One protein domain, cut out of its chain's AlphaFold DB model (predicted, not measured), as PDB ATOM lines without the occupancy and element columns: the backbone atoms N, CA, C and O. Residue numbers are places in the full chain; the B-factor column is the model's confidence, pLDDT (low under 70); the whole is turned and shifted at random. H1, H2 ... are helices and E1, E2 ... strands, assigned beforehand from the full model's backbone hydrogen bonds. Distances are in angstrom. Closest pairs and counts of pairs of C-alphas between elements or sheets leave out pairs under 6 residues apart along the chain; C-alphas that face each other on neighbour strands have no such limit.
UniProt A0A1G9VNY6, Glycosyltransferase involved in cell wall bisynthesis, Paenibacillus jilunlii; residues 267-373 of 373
ATOM      1  N   THR A 267     236.659 210.301 183.678       91.94
ATOM      2  CA  THR A 267     237.345 209.650 182.557       91.94
ATOM      3  C   THR A 267     236.766 208.260 182.291       91.94
ATOM      4  O   THR A 267     236.241 207.610 183.196       91.94
ATOM      5  N   SER A 268     236.916 207.762 181.060       91.56
ATOM      6  CA  SER A 268     236.520 206.394 180.694       91.56
ATOM      7  C   SER A 268     237.155 205.341 181.611       91.56
ATOM      8  O   SER A 268     236.463 204.444 182.078       91.56
ATOM      9  N   ASN A 269     238.435 205.508 181.967       92.75
ATOM     10  CA  ASN A 269     239.144 204.594 182.869       92.75
ATOM     11  C   ASN A 269     238.547 204.567 184.282       92.75
ATOM     12  O   ASN A 269     238.539 203.518 184.917       92.75
ATOM     13  N   GLN A 270     238.066 205.700 184.800       94.69
ATOM     14  CA  GLN A 270     237.418 205.733 186.115       94.69
ATOM     15  C   GLN A 270     236.064 205.012 186.093       94.69
ATOM     16  O   GLN A 270     235.741 204.313 187.050       94.69
ATOM     17  N   LEU A 271     235.296 205.135 185.004       94.38
ATOM     18  CA  LEU A 271     234.065 204.356 184.818       94.38
ATOM     19  C   LEU A 271     234.359 202.857 184.721       94.38
ATOM     20  O   LEU A 271     233.695 202.060 185.373       94.38
ATOM     21  N   GLU A 272     235.377 202.472 183.955       95.12
ATOM     22  CA  GLU A 272     235.806 201.076 183.839       95.12
ATOM     23  C   GLU A 272     236.225 200.493 185.198       95.12
ATOM     24  O   GLU A 272     235.764 199.424 185.597       95.12
ATOM     25  N   GLN A 273     237.038 201.233 185.960       95.12
ATOM     26  CA  GLN A 273     237.438 200.851 187.317       95.12
ATOM     27  C   GLN A 273     236.238 200.713 188.254       95.12
ATOM     28  O   GLN A 273     236.194 199.763 189.036       95.12
ATOM     29  N   TYR A 274     235.264 201.624 188.163       96.00
ATOM     30  CA  TYR A 274     234.026 201.539 188.929       96.00
ATOM     31  C   TYR A 274     233.310 200.211 188.679       96.00
ATOM     32  O   TYR A 274     233.083 199.457 189.627       96.00
ATOM     33  N   PHE A 275     233.015 199.885 187.418       96.56
ATOM     34  CA  PHE A 275     232.286 198.662 187.071       96.56
ATOM     35  C   PHE A 275     233.053 197.398 187.472       96.56
ATOM     36  O   PHE A 275     232.495 196.535 188.152       96.56
ATOM     37  N   HIS A 276     234.352 197.320 187.178       95.69
ATOM     38  CA  HIS A 276     235.162 196.166 187.576       95.69
ATOM     39  C   HIS A 276     235.286 196.012 189.096       95.69
ATOM     40  O   HIS A 276     235.298 194.886 189.591       95.69
ATOM     41  N   SER A 277     235.326 197.110 189.862       95.88
ATOM     42  CA  SER A 277     235.345 197.042 191.334       95.88
ATOM     43  C   SER A 277     234.077 196.415 191.932       95.88
ATOM     44  O   SER A 277     234.112 195.931 193.065       95.88
ATOM     45  N   LYS A 278     232.973 196.402 191.173       96.06
ATOM     46  CA  LYS A 278     231.683 195.800 191.537       96.06
ATOM     47  C   LYS A 278     231.433 194.457 190.832       96.06
ATOM     48  O   LYS A 278     230.339 193.926 190.957       96.06
ATOM     49  N   ASP A 279     232.427 193.914 190.123       96.50
ATOM     50  CA  ASP A 279     232.314 192.691 189.309       96.50
ATOM     51  C   ASP A 279     231.252 192.784 188.190       96.50
ATOM     52  O   ASP A 279     230.584 191.807 187.863       96.50
ATOM     53  N   ILE A 280     231.091 193.977 187.605       97.56
ATOM     54  CA  ILE A 280     230.194 194.241 186.472       97.56
ATOM     55  C   ILE A 280     231.020 194.241 185.181       97.56
ATOM     56  O   ILE A 280     231.936 195.055 185.032       97.56
ATOM     57  N   HIS A 281     230.681 193.356 184.243       96.06
ATOM     58  CA  HIS A 281     231.376 193.202 182.954       96.06
ATOM     59  C   HIS A 281     230.456 193.426 181.756       96.06
ATOM     60  O   HIS A 281     230.938 193.805 180.689       96.06
ATOM     61  N   ASN A 282     229.143 193.246 181.917       97.06
ATOM     62  CA  ASN A 282     228.163 193.644 180.912       97.06
ATOM     63  C   ASN A 282     226.967 194.395 181.510       97.06
ATOM     64  O   ASN A 282     226.531 194.163 182.640       97.06
ATOM     65  N   ILE A 283     226.428 195.330 180.736       97.56
ATOM     66  CA  ILE A 283     225.304 196.164 181.150       97.56
ATOM     67  C   ILE A 283     224.255 196.290 180.049       97.56
ATOM     68  O   ILE A 283     224.507 196.070 178.864       97.56
ATOM     69  N   SER A 284     223.069 196.736 180.448       96.88
ATOM     70  CA  SER A 284     222.139 197.407 179.536       96.88
ATOM     71  C   SER A 284     221.876 198.832 180.011       96.88
ATOM     72  O   SER A 284     222.011 199.137 181.197       96.88
ATOM     73  N   ILE A 285     221.507 199.720 179.086       96.31
ATOM     74  CA  ILE A 285     221.242 201.133 179.395       96.31
ATOM     75  C   ILE A 285     219.745 201.402 179.275       96.31
ATOM     76  O   ILE A 285     219.176 201.277 178.193       96.31
ATOM     77  N   TYR A 286     219.104 201.815 180.367       95.06
ATOM     78  CA  TYR A 286     217.713 202.262 180.363       95.06
ATOM     79  C   TYR A 286     217.629 203.773 180.115       95.06
ATOM     80  O   TYR A 286     218.218 204.568 180.850       95.06
ATOM     81  N   GLY A 287     216.838 204.168 179.116       90.62
ATOM     82  CA  GLY A 287     216.658 205.539 178.645       90.62
ATOM     83  C   GLY A 287     217.710 205.916 177.605       90.62
ATOM     84  O   GLY A 287     218.780 206.415 177.951       90.62
ATOM     85  N   PHE A 288     217.401 205.733 176.323       87.31
ATOM     86  CA  PHE A 288     218.309 205.975 175.199       87.31
ATOM     87  C   PHE A 288     218.127 207.376 174.584       87.31
ATOM     88  O   PHE A 288     218.116 207.576 173.367       87.31
ATOM     89  N   GLY A 289     217.983 208.370 175.465       82.81
ATOM     90  CA  GLY A 289     218.058 209.794 175.130       82.81
ATOM     91  C   GLY A 289     219.505 210.292 175.052       82.81
ATOM     92  O   GLY A 289     220.428 209.514 174.827       82.81
ATOM     93  N   VAL A 290     219.719 211.590 175.280       81.94
ATOM     94  CA  VAL A 290     221.045 212.238 175.193       81.94
ATOM     95  C   VAL A 290     222.100 211.540 176.056       81.94
ATOM     96  O   VAL A 290     223.118 211.090 175.542       81.94
ATOM     97  N   TYR A 291     221.837 211.382 177.355       88.56
ATOM     98  CA  TYR A 291     222.819 210.817 178.286       88.56
ATOM     99  C   TYR A 291     222.950 209.298 178.209       88.56
ATOM    100  O   TYR A 291     224.021 208.774 178.491       88.56
ATOM    101  N   GLY A 292     221.903 208.588 177.779       90.31
ATOM    102  CA  GLY A 292     222.019 207.163 177.468       90.31
ATOM    103  C   GLY A 292     222.932 206.919 176.267       90.31
ATOM    104  O   GLY A 292     223.776 206.028 176.309       90.31
ATOM    105  N   LYS A 293     222.811 207.753 175.224       88.38
ATOM    106  CA  LYS A 293     223.686 207.719 174.043       88.38
ATOM    107  C   LYS A 293     225.122 208.124 174.373       88.38
ATOM    108  O   LYS A 293     226.041 207.454 173.915       88.38
ATOM    109  N   GLU A 294     225.323 209.171 175.175       89.12
ATOM    110  CA  GLU A 294     226.679 209.576 175.573       89.12
ATOM    111  C   GLU A 294     227.342 208.519 176.460       89.12
ATOM    112  O   GLU A 294     228.500 208.182 176.226       89.12
ATOM    113  N   LEU A 295     226.605 207.922 177.408       92.25
ATOM    114  CA  LEU A 295     227.112 206.787 178.179       92.25
ATOM    115  C   LEU A 295     227.523 205.647 177.245       92.25
ATOM    116  O   LEU A 295     228.657 205.196 177.327       92.25
ATOM    117  N   TYR A 296     226.644 205.226 176.328       92.31
ATOM    118  CA  TYR A 296     226.952 204.171 175.359       92.31
ATOM    119  C   TYR A 296     228.247 204.456 174.581       92.31
ATOM    120  O   TYR A 296     229.127 203.600 174.538       92.31
ATOM    121  N   ARG A 297     228.419 205.682 174.070       90.31
ATOM    122  CA  ARG A 297     229.632 206.111 173.349       90.31
ATOM    123  C   ARG A 297     230.902 206.022 174.200       90.31
ATOM    124  O   ARG A 297     231.969 205.670 173.697       90.31
ATOM    125  N   ILE A 298     230.814 206.362 175.487       90.81
ATOM    126  CA  ILE A 298     231.940 206.214 176.422       90.81
ATOM    127  C   ILE A 298     232.239 204.725 176.647       90.81
ATOM    128  O   ILE A 298     233.409 204.342 176.658       90.81
ATOM    129  N   MET A 299     231.198 203.893 176.780       91.38
ATOM    130  CA  MET A 299     231.338 202.456 177.023       91.38
ATOM    131  C   MET A 299     231.975 201.698 175.848       91.38
ATOM    132  O   MET A 299     232.701 200.741 176.084       91.38
ATOM    133  N   GLU A 300     231.802 202.152 174.598       88.56
ATOM    134  CA  GLU A 300     232.427 201.529 173.409       88.56
ATOM    135  C   GLU A 300     233.964 201.439 173.482       88.56
ATOM    136  O   GLU A 300     234.577 200.679 172.735       88.56
ATOM    137  N   ASN A 301     234.595 202.220 174.363       83.75
ATOM    138  CA  ASN A 301     236.049 202.319 174.478       83.75
ATOM    139  C   ASN A 301     236.606 201.729 175.785       83.75
ATOM    140  O   ASN A 301     237.762 202.006 176.113       83.75
ATOM    141  N   ILE A 302     235.815 200.953 176.534       90.12
ATOM    142  CA  ILE A 302     236.248 200.314 177.789       90.12
ATOM    143  C   ILE A 302     235.889 198.822 177.826       90.12
ATOM    144  O   ILE A 302     235.088 198.346 177.027       90.12
ATOM    145  N   GLY A 303     236.458 198.077 178.774       90.69
ATOM    146  CA  GLY A 303     236.252 196.638 178.970       90.69
ATOM    147  C   GLY A 303     234.898 196.212 179.553       90.69
ATOM    148  O   GLY A 303     234.826 195.138 180.145       90.69
ATOM    149  N   VAL A 304     233.841 197.020 179.404       94.44
ATOM    150  CA  VAL A 304     232.473 196.715 179.864       94.44
ATOM    151  C   VAL A 304     231.528 196.718 178.663       94.44
ATOM    152  O   VAL A 304     231.369 197.739 177.994       94.44
ATOM    153  N   GLU A 305     230.891 195.583 178.382       95.12
ATOM    154  CA  GLU A 305     230.048 195.406 177.196       95.12
ATOM    155  C   GLU A 305     228.637 195.974 177.405       95.12
ATOM    156  O   GLU A 305     227.983 195.703 178.413       95.12
ATOM    157  N   VAL A 306     228.132 196.747 176.436       96.19
ATOM    158  CA  VAL A 306     226.725 197.180 176.418       96.19
ATOM    159  C   VAL A 306     225.940 196.274 175.475       96.19
ATOM    160  O   VAL A 306     226.079 196.364 174.259       96.19
ATOM    161  N   GLU A 307     225.090 195.423 176.041       95.19
ATOM    162  CA  GLU A 307     224.372 194.371 175.306       95.19
ATOM    163  C   GLU A 307     223.198 194.918 174.481       95.19
ATOM    164  O   GLU A 307     222.952 194.515 173.342       95.19
ATOM    165  N   TYR A 308     222.432 195.827 175.081       93.88
ATOM    166  CA  TYR A 308     221.281 196.482 174.466       93.88
ATOM    167  C   TYR A 308     220.878 197.725 175.269       93.88
ATOM    168  O   TYR A 308     221.303 197.939 176.410       93.88
ATOM    169  N   CYS A 309     220.013 198.547 174.684       93.25
ATOM    170  CA  CYS A 309     219.371 199.665 175.366       93.25
ATOM    171  C   CYS A 309     217.875 199.409 175.543       93.25
ATOM    172  O   CYS A 309     217.248 198.715 174.745       93.25
ATOM    173  N   ILE A 310     217.294 199.988 176.589       92.56
ATOM    174  CA  ILE A 310     215.872 199.890 176.906       92.56
ATOM    175  C   ILE A 310     215.261 201.283 176.781       92.56
ATOM    176  O   ILE A 310     215.688 202.205 177.477       92.56
ATOM    177  N   ASP A 311     214.243 201.449 175.941       87.81
ATOM    178  CA  ASP A 311     213.498 202.705 175.839       87.81
ATOM    179  C   ASP A 311     211.991 202.459 175.682       87.81
ATOM    180  O   ASP A 311     211.540 201.417 175.200       87.81
ATOM    181  N   LYS A 312     211.189 203.432 176.128       78.50
ATOM    182  CA  LYS A 312     209.735 203.420 175.925       78.50
ATOM    183  C   LYS A 312     209.379 203.736 174.473       78.50
ATOM    184  O   LYS A 312     208.325 203.314 174.006       78.50
ATOM    185  N   ARG A 313     210.239 204.488 173.782       68.25
ATOM    186  CA  ARG A 313     210.121 204.793 172.358       68.25
ATOM    187  C   ARG A 313     210.718 203.644 171.556       68.25
ATOM    188  O   ARG A 313     211.928 203.442 171.545       68.25
ATOM    189  N   ASN A 314     209.854 202.868 170.910       58.78
ATOM    190  CA  ASN A 314     210.251 201.771 170.024       58.78
ATOM    191  C   ASN A 314     210.541 202.242 168.586       58.78
ATOM    192  O   ASN A 314     210.882 201.430 167.729       58.78
ATOM    193  N   ASP A 315     210.405 203.540 168.319       59.03
ATOM    194  CA  ASP A 315     210.577 204.183 167.018       59.03
ATOM    195  C   ASP A 315     211.943 204.865 166.843       59.03
ATOM    196  O   ASP A 315     212.150 205.556 165.844       59.03
ATOM    197  N   ILE A 316     212.891 204.637 167.761       63.97
ATOM    198  CA  ILE A 316     214.244 205.201 167.674       63.97
ATOM    199  C   ILE A 316     214.969 204.624 166.453       63.97
ATOM    200  O   ILE A 316     215.441 203.486 166.449       63.97
ATOM    201  N   LYS A 317     215.068 205.430 165.394       56.75
ATOM    202  CA  LYS A 317     215.774 205.072 164.158       56.75
ATOM    203  C   LYS A 317     217.288 205.257 164.321       56.75
ATOM    204  O   LYS A 317     217.743 206.154 165.026       56.75
ATOM    205  N   ASN A 318     218.064 204.449 163.593       61.53
ATOM    206  CA  ASN A 318     219.523 204.583 163.430       61.53
ATOM    207  C   ASN A 318     220.374 204.393 164.705       61.53
ATOM    208  O   ASN A 318     221.441 204.992 164.823       61.53
ATOM    209  N   ALA A 319     219.939 203.565 165.657       67.56
ATOM    210  CA  ALA A 319     220.809 203.133 166.751       67.56
ATOM    211  C   ALA A 319     221.777 202.034 166.269       67.56
ATOM    212  O   ALA A 319     221.350 201.062 165.649       67.56
ATOM    213  N   ASN A 320     223.069 202.158 166.591       84.19
ATOM    214  CA  ASN A 320     224.081 201.120 166.323       84.19
ATOM    215  C   ASN A 320     224.009 199.935 167.310       84.19
ATOM    216  O   ASN A 320     224.801 199.002 167.218       84.19
ATOM    217  N   ILE A 321     223.053 199.970 168.237       88.44
ATOM    218  CA  ILE A 321     222.807 198.973 169.275       88.44
ATOM    219  C   ILE A 321     221.307 198.642 169.306       88.44
ATOM    220  O   ILE A 321     220.494 199.540 169.060       88.44
ATOM    221  N   PRO A 322     220.897 197.388 169.592       89.75
ATOM    222  CA  PRO A 322     219.485 197.057 169.744       89.75
ATOM    223  C   PRO A 322     218.823 197.905 170.836       89.75
ATOM    224  O   PRO A 322     219.283 197.923 171.978       89.75
ATOM    225  N   VAL A 323     217.723 198.579 170.490       88.81
ATOM    226  CA  VAL A 323     216.867 199.290 171.447       88.81
ATOM    227  C   VAL A 323     215.563 198.518 171.585       88.81
ATOM    228  O   VAL A 323     214.843 198.327 170.606       88.81
ATOM    229  N   ILE A 324     215.278 198.045 172.794       89.75
ATOM    230  CA  ILE A 324     214.124 197.197 173.096       89.75
ATOM    231  C   ILE A 324     213.206 197.861 174.123       89.75
ATOM    232  O   ILE A 324     213.596 198.781 174.840       89.75
ATOM    233  N   SER A 325     211.972 197.378 174.216       89.25
ATOM    234  CA  SER A 325     211.084 197.701 175.336       89.25
ATOM    235  C   SER A 325     211.320 196.741 176.507       89.25
ATOM    236  O   SER A 325     211.924 195.684 176.334       89.25
ATOM    237  N   LEU A 326     210.845 197.109 177.703       89.31
ATOM    238  CA  LEU A 326     210.866 196.203 178.855       89.31
ATOM    239  C   LEU A 326     210.056 194.937 178.552       89.31
ATOM    240  O   LEU A 326     208.888 195.028 178.175       89.31
ATOM    241  N   ASP A 327     210.688 193.781 178.747       85.56
ATOM    242  CA  ASP A 327     210.138 192.453 178.462       85.56
ATOM    243  C   ASP A 327     210.647 191.447 179.512       85.56
ATOM    244  O   ASP A 327     211.729 191.614 180.074       85.56
ATOM    245  N   GLU A 328     209.886 190.387 179.780       82.19
ATOM    246  CA  GLU A 328     210.298 189.289 180.670       82.19
ATOM    247  C   GLU A 328     211.449 188.448 180.078       82.19
ATOM    248  O   GLU A 328     212.177 187.782 180.810       82.19
ATOM    249  N   ASN A 329     211.656 188.500 178.758       85.44
ATOM    250  CA  ASN A 329     212.660 187.724 178.022       85.44
ATOM    251  C   ASN A 329     213.941 188.517 177.711       85.44
ATOM    252  O   ASN A 329     214.692 188.164 176.796       85.44
ATOM    253  N   MET A 330     214.195 189.606 178.440       92.06
ATOM    254  CA  MET A 330     215.430 190.378 178.303       92.06
ATOM    255  C   MET A 330     216.667 189.504 178.560       92.06
ATOM    256  O   MET A 330     216.692 188.683 179.480       92.06
ATOM    257  N   ARG A 331     217.713 189.691 177.744       92.25
ATOM    258  CA  ARG A 331     218.987 188.984 177.931       92.25
ATOM    259  C   ARG A 331     219.583 189.361 179.284       92.25
ATOM    260  O   ARG A 331     219.493 190.504 179.712       92.25
ATOM    261  N   LYS A 332     220.182 188.384 179.964       94.62
ATOM    262  CA  LYS A 332     220.788 188.615 181.273       94.62
ATOM    263  C   LYS A 332     221.984 189.559 181.139       94.62
ATOM    264  O   LYS A 332     222.858 189.303 180.320       94.62
ATOM    265  N   VAL A 333     222.011 190.574 181.995       96.88
ATOM    266  CA  VAL A 333     223.145 191.480 182.207       96.88
ATOM    267  C   VAL A 333     223.509 191.514 183.690       96.88
ATOM    268  O   VAL A 333     222.671 191.154 184.528       96.88
ATOM    269  N   ASP A 334     224.719 191.953 184.019       97.62
ATOM    270  CA  ASP A 334     225.146 192.144 185.406       97.62
ATOM    271  C   ASP A 334     224.376 193.316 186.034       97.62
ATOM    272  O   ASP A 334     223.819 193.180 187.127       97.62
ATOM    273  N   ALA A 335     224.234 194.426 185.298       97.81
ATOM    274  CA  ALA A 335     223.470 195.591 185.741       97.81
ATOM    275  C   ALA A 335     222.692 196.306 184.621       97.81
ATOM    276  O   ALA A 335     223.075 196.331 183.451       97.81
ATOM    277  N   ILE A 336     221.591 196.954 185.002       97.62
ATOM    278  CA  ILE A 336     220.860 197.922 184.182       97.62
ATOM    279  C   ILE A 336     221.205 199.325 184.682       97.62
ATOM    280  O   ILE A 336     220.819 199.708 185.789       97.62
ATOM    281  N   VAL A 337     221.899 200.108 183.859       97.50
ATOM    282  CA  VAL A 337     222.242 201.500 184.169       97.50
ATOM    283  C   VAL A 337     221.125 202.424 183.691       97.50
ATOM    284  O   VAL A 337     220.823 202.508 182.501       97.50
ATOM    285  N   VAL A 338     220.494 203.133 184.621       97.00
ATOM    286  CA  VAL A 338     219.394 204.069 184.362       97.00
ATOM    287  C   VAL A 338     219.970 205.457 184.102       97.00
ATOM    288  O   VAL A 338     220.532 206.079 185.003       97.00
ATOM    289  N   SER A 339     219.836 205.946 182.865       93.81
ATOM    290  CA  SER A 339     220.347 207.260 182.452       93.81
ATOM    291  C   SER A 339     219.457 208.453 182.853       93.81
ATOM    292  O   SER A 339     220.005 209.529 183.112       93.81
ATOM    293  N   PRO A 340     218.108 208.336 182.927       89.81
ATOM    294  CA  PRO A 340     217.279 209.426 183.430       89.81
ATOM    295  C   PRO A 340     217.582 209.727 184.901       89.81
ATOM    296  O   PRO A 340     217.478 208.844 185.749       89.81
ATOM    297  N   VAL A 341     217.908 210.988 185.206       84.75
ATOM    298  CA  VAL A 341     218.233 211.422 186.578       84.75
ATOM    299  C   VAL A 341     216.990 211.436 187.468       84.75
ATOM    300  O   VAL A 341     217.025 211.070 188.641       84.75
ATOM    301  N   ASN A 342     215.850 211.797 186.881       79.94
ATOM    302  CA  ASN A 342     214.586 211.889 187.593       79.94
ATOM    303  C   ASN A 342     213.835 210.557 187.542       79.94
ATOM    304  O   ASN A 342     213.946 209.785 186.591       79.94
ATOM    305  N   SER A 343     213.013 210.314 188.563       83.12
ATOM    306  CA  SER A 343     212.158 209.124 188.665       83.12
ATOM    307  C   SER A 343     212.910 207.789 188.740       83.12
ATOM    308  O   SER A 343     212.289 206.750 188.524       83.12
ATOM    309  N   PHE A 344     214.197 207.779 189.122       90.69
ATOM    310  CA  PHE A 344     214.988 206.548 189.274       90.69
ATOM    311  C   PHE A 344     214.244 205.466 190.071       90.69
ATOM    312  O   PHE A 344     214.074 204.360 189.578       90.69
ATOM    313  N   LYS A 345     213.688 205.800 191.246       90.81
ATOM    314  CA  LYS A 345     212.948 204.839 192.091       90.81
ATOM    315  C   LYS A 345     211.715 204.240 191.408       90.81
ATOM    316  O   LYS A 345     211.365 203.088 191.646       90.81
ATOM    317  N   GLU A 346     211.014 205.027 190.597       91.94
ATOM    318  CA  GLU A 346     209.843 204.550 189.857       91.94
ATOM    319  C   GLU A 346     210.265 203.657 188.688       91.94
ATOM    320  O   GLU A 346     209.680 202.593 188.478       91.94
ATOM    321  N   ILE A 347     211.307 204.071 187.963       93.00
ATOM    322  CA  ILE A 347     211.912 203.314 186.867       93.00
ATOM    323  C   ILE A 347     212.438 201.976 187.385       93.00
ATOM    324  O   ILE A 347     212.070 200.937 186.846       93.00
ATOM    325  N   GLU A 348     213.210 201.986 188.468       95.31
ATOM    326  CA  GLU A 348     213.710 200.794 189.145       95.31
ATOM    327  C   GLU A 348     212.556 199.868 189.528       95.31
ATOM    328  O   GLU A 348     212.546 198.700 189.143       95.31
ATOM    329  N   LYS A 349     211.528 200.389 190.211       94.25
ATOM    330  CA  LYS A 349     210.345 199.601 190.580       94.25
ATOM    331  C   LYS A 349     209.664 198.973 189.365       94.25
ATOM    332  O   LYS A 349     209.107 197.886 189.495       94.25
ATOM    333  N   ASN A 350     209.657 199.648 188.218       93.06
ATOM    334  CA  ASN A 350     209.083 199.123 186.983       93.06
ATOM    335  C   ASN A 350     209.969 198.030 186.368       93.06
ATOM    336  O   ASN A 350     209.478 196.938 186.104       93.06
ATOM    337  N   ILE A 351     211.273 198.276 186.233       94.31
ATOM    338  CA  ILE A 351     212.258 197.299 185.742       94.31
ATOM    339  C   ILE A 351     212.202 196.009 186.572       94.31
ATOM    340  O   ILE A 351     212.126 194.911 186.019       94.31
ATOM    341  N   LYS A 352     212.137 196.136 187.902       94.56
ATOM    342  CA  LYS A 352     212.072 195.008 188.846       94.56
ATOM    343  C   LYS A 352     210.807 194.149 188.720       94.56
ATOM    344  O   LYS A 352     210.740 193.094 189.343       94.56
ATOM    345  N   ARG A 353     209.805 194.566 187.934       94.38
ATOM    346  CA  ARG A 353     208.646 193.720 187.590       94.38
ATOM    347  C   ARG A 353     208.975 192.675 186.526       94.38
ATOM    348  O   ARG A 353     208.296 191.659 186.495       94.38
ATOM    349  N   TYR A 354     209.984 192.924 185.692       93.19
ATOM    350  CA  TYR A 354     210.342 192.077 184.548       93.19
ATOM    351  C   TYR A 354     211.603 191.247 184.795       93.19
ATOM    352  O   TYR A 354     211.742 190.162 184.243       93.19
ATOM    353  N   CYS A 355     212.532 191.733 185.626       92.00
ATOM    354  CA  CYS A 355     213.795 191.044 185.888       92.00
ATOM    355  C   CYS A 355     214.325 191.291 187.306       92.00
ATOM    356  O   CYS A 355     214.008 192.291 187.951       92.00
ATOM    357  N   SER A 356     215.213 190.410 187.771       92.75
ATOM    358  CA  SER A 356     215.901 190.538 189.062       92.75
ATOM    359  C   SER A 356     217.292 191.183 188.969       92.75
ATOM    360  O   SER A 356     218.007 191.184 189.969       92.75
ATOM    361  N   PHE A 357     217.689 191.693 187.797       94.25
ATOM    362  CA  PHE A 357     219.027 192.254 187.551       94.25
ATOM    363  C   PHE A 357     219.306 193.452 188.461       94.25
ATOM    364  O   PHE A 357     218.365 194.101 188.935       94.25
ATOM    365  N   GLU A 358     220.577 193.740 188.738       96.38
ATOM    366  CA  GLU A 358     220.952 194.949 189.473       96.38
ATOM    367  C   GLU A 358     220.521 196.192 188.682       96.38
ATOM    368  O   GLU A 358     220.541 196.189 187.454       96.38
ATOM    369  N   VAL A 359     220.053 197.235 189.370       97.12
ATOM    370  CA  VAL A 359     219.603 198.479 188.730       97.12
ATOM    371  C   VAL A 359     220.332 199.627 189.401       97.12
ATOM    372  O   VAL A 359     220.210 199.803 190.610       97.12
ATOM    373  N   ILE A 360     221.091 200.389 188.620       96.62
ATOM    374  CA  ILE A 360     222.007 201.410 189.130       96.62
ATOM    375  C   ILE A 360     221.718 202.733 188.424       96.62
ATOM    376  O   ILE A 360     221.465 202.769 187.221       96.62
ATOM    377  N   SER A 361     221.725 203.834 189.167       96.56
ATOM    378  CA  SER A 361     221.559 205.183 188.622       96.56
ATOM    379  C   SER A 361     222.876 205.676 188.031       96.56
ATOM    380  O   SER A 361     223.880 205.722 188.741       96.56
ATOM    381  N   LEU A 362     222.877 206.125 186.770       95.81
ATOM    382  CA  LEU A 362     224.050 206.785 186.179       95.81
ATOM    383  C   LEU A 362     224.504 207.976 187.033       95.81
ATOM    384  O   LEU A 362     225.696 208.203 187.214       95.81
ATOM    385  N   PHE A 363     223.554 208.726 187.588       94.56
ATOM    386  CA  PHE A 363     223.864 209.878 188.422       94.56
ATOM    387  C   PHE A 363     224.590 209.487 189.714       94.56
ATOM    388  O   PHE A 363     225.540 210.166 190.105       94.56
ATOM    389  N   ASP A 364     224.200 208.372 190.336       94.44
ATOM    390  CA  ASP A 364     224.849 207.880 191.556       94.44
ATOM    391  C   ASP A 364     226.244 207.312 191.258       94.44
ATOM    392  O   ASP A 364     227.177 207.618 191.998       94.44
ATOM    393  N   ILE A 365     226.422 206.600 190.132       95.38
ATOM    394  CA  ILE A 365     227.745 206.147 189.651       95.38
ATOM    395  C   ILE A 365     228.697 207.343 189.534       95.38
ATOM    396  O   ILE A 365     229.799 207.341 190.080       95.38
ATOM    397  N   LEU A 366     228.258 208.398 188.842       95.62
ATOM    398  CA  LEU A 366     229.076 209.589 188.631       95.62
ATOM    399  C   LEU A 366     229.393 210.314 189.946       95.62
ATOM    400  O   LEU A 366     230.500 210.834 190.095       95.62
ATOM    401  N   ARG A 367     228.456 210.349 190.902       94.19
ATOM    402  CA  ARG A 367     228.690 210.924 192.236       94.19
ATOM    403  C   ARG A 367     229.694 210.116 193.054       94.19
ATOM    404  O   ARG A 367     230.540 210.737 193.692       94.19
ATOM    405  N   GLU A 368     229.625 208.784 193.026       95.12
ATOM    406  CA  GLU A 368     230.567 207.901 193.734       95.12
ATOM    407  C   GLU A 368     231.989 208.138 193.205       95.12
ATOM    408  O   GLU A 368     232.870 208.535 193.966       95.12
ATOM    409  N   ILE A 369     232.175 208.095 191.879       94.50
ATOM    410  CA  ILE A 369     233.478 208.335 191.237       94.50
ATOM    411  C   ILE A 369     234.051 209.721 191.575       94.50
ATOM    412  O   ILE A 369     235.241 209.845 191.853       94.50
ATOM    413  N   ASN A 370     233.224 210.773 191.539       89.50
ATOM    414  CA  ASN A 370     233.669 212.146 191.818       89.50
ATOM    415  C   ASN A 370     233.864 212.445 193.316       89.50
ATOM    416  O   ASN A 370     234.382 213.511 193.646       89.50
ATOM    417  N   SER A 371     233.392 211.580 194.217       85.19
ATOM    418  CA  SER A 371     233.591 211.739 195.667       85.19
ATOM    419  C   SER A 371     234.935 211.168 196.124       85.19
ATOM    420  O   SER A 371     235.480 211.626 197.127       85.19
ATOM    421  N   ASP A 372     235.468 210.210 195.364       60.97
ATOM    422  CA  ASP A 372     236.743 209.533 195.620       60.97
ATOM    423  C   ASP A 372     237.950 210.221 194.944       60.97
ATOM    424  O   ASP A 372     239.092 209.780 195.105       60.97
ATOM    425  N   SER A 373     237.710 211.308 194.198       52.91
ATOM    426  CA  SER A 373     238.703 212.118 193.470       52.91
ATOM    427  C   SER A 373     238.869 213.507 194.070       52.91
ATOM    428  O   SER A 373     240.029 213.956 194.216       52.91
TER     429      SER A 373
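What this domain is: This is residues 267 to 373 of the 373 residues of the protein "Glycosyltransferase involved in cell wall bisynthesis" of Paenibacillus jilunlii (UniProt A0A1G9VNY6). A twisted sheet of four parallel strands forms the core, with H2 over one face and H3 over the other. H4 follows directly on E4 and reaches away from the sheet to meet H1 about perpendicular at one end of the domain, while the long loop of residues 311 to 334 lies toward the other end. The printed part has 107 residues, with four named helices and four named strands in the order H1 E1 H2 E2 E3 H3 E4 H4; the sheet's order is E2 E1 E3 E4. The class is mixed, helices and strands. The whole is compact, with a radius of gyration of the C-alphas of 13.1 A and spans of 38 by 29 by 24 A.

Where its parts are: In the sheet, E2 is residues 305 to 310, 14.9 A long, E1 is 282 to 286, 13.6 A long, E3 is 335 to 338, 9.5 A, and E4 is 358 to 361, 10.3 A. H2 is residues 290 to 299, 14.3 A, H3 is 344 to 351, 10.3 A, and H4 is 362 to 371, 14.3 A. H1 is residues 268 to 277, 14.2 A. C-alpha 268 is at (236.520, 206.394, 180.694), C-alpha 282 at (228.163, 193.644, 180.912) and C-alpha 371 at (233.591, 211.739, 195.667).

How they stand to each other: The sheet is only just strongly twisted, its C-alphas lying up to 4.3 A off their best plane. E2 and E1 are parallel at 22 degrees, with N 283 and O 305 within hydrogen-bond range at 2.8 A. E1 and E3 have N 286 and O 337 at 2.8 A, and E3 and E4 have N 336 and O 358 at 2.8 A. E1, H2, E2 and E3, H3, E4 are strand-helix-strand units, two parallel neighbour strands with a helix between, both with right-handed crossovers. In three layers, helices on both faces of a sheet, H2 and H4 are on one face and H3 on the other. H2 runs along E1, at 3 degrees on the local plane and a height over the sheet of 9.6 A; their closest C-alphas are Gly 292 and Ile 285, 6.4 A apart. H3 runs slantwise to E3, at 45 degrees on the local plane and a height of 9.0 A. H4 is only just over E4, on which 3 of its 10 C-alphas fall. H1 is only just not on the sheet, with 4 pairs of C-alphas within 10 A. It touches H4 at 84 degrees, about perpendicular, closest at the C-alphas of Gln 270 and Ile 369, 7.0 A. In H1, H2, H3 and H4 every O i to N i+4 pair is within hydrogen-bond range.

The domain as a whole: The C-alphas farthest apart are those of Asp 315 and Ser 373, 39.4 A. The printed part has no cut. The link from E2 to E3, 24 residues, is long; in it residues 323 to 324 pair parallel with residues 309 to 310 of E2. The mean pLDDT of the printed part is 89.6, and residues 313 to 319 and 372 to 373 are under 70.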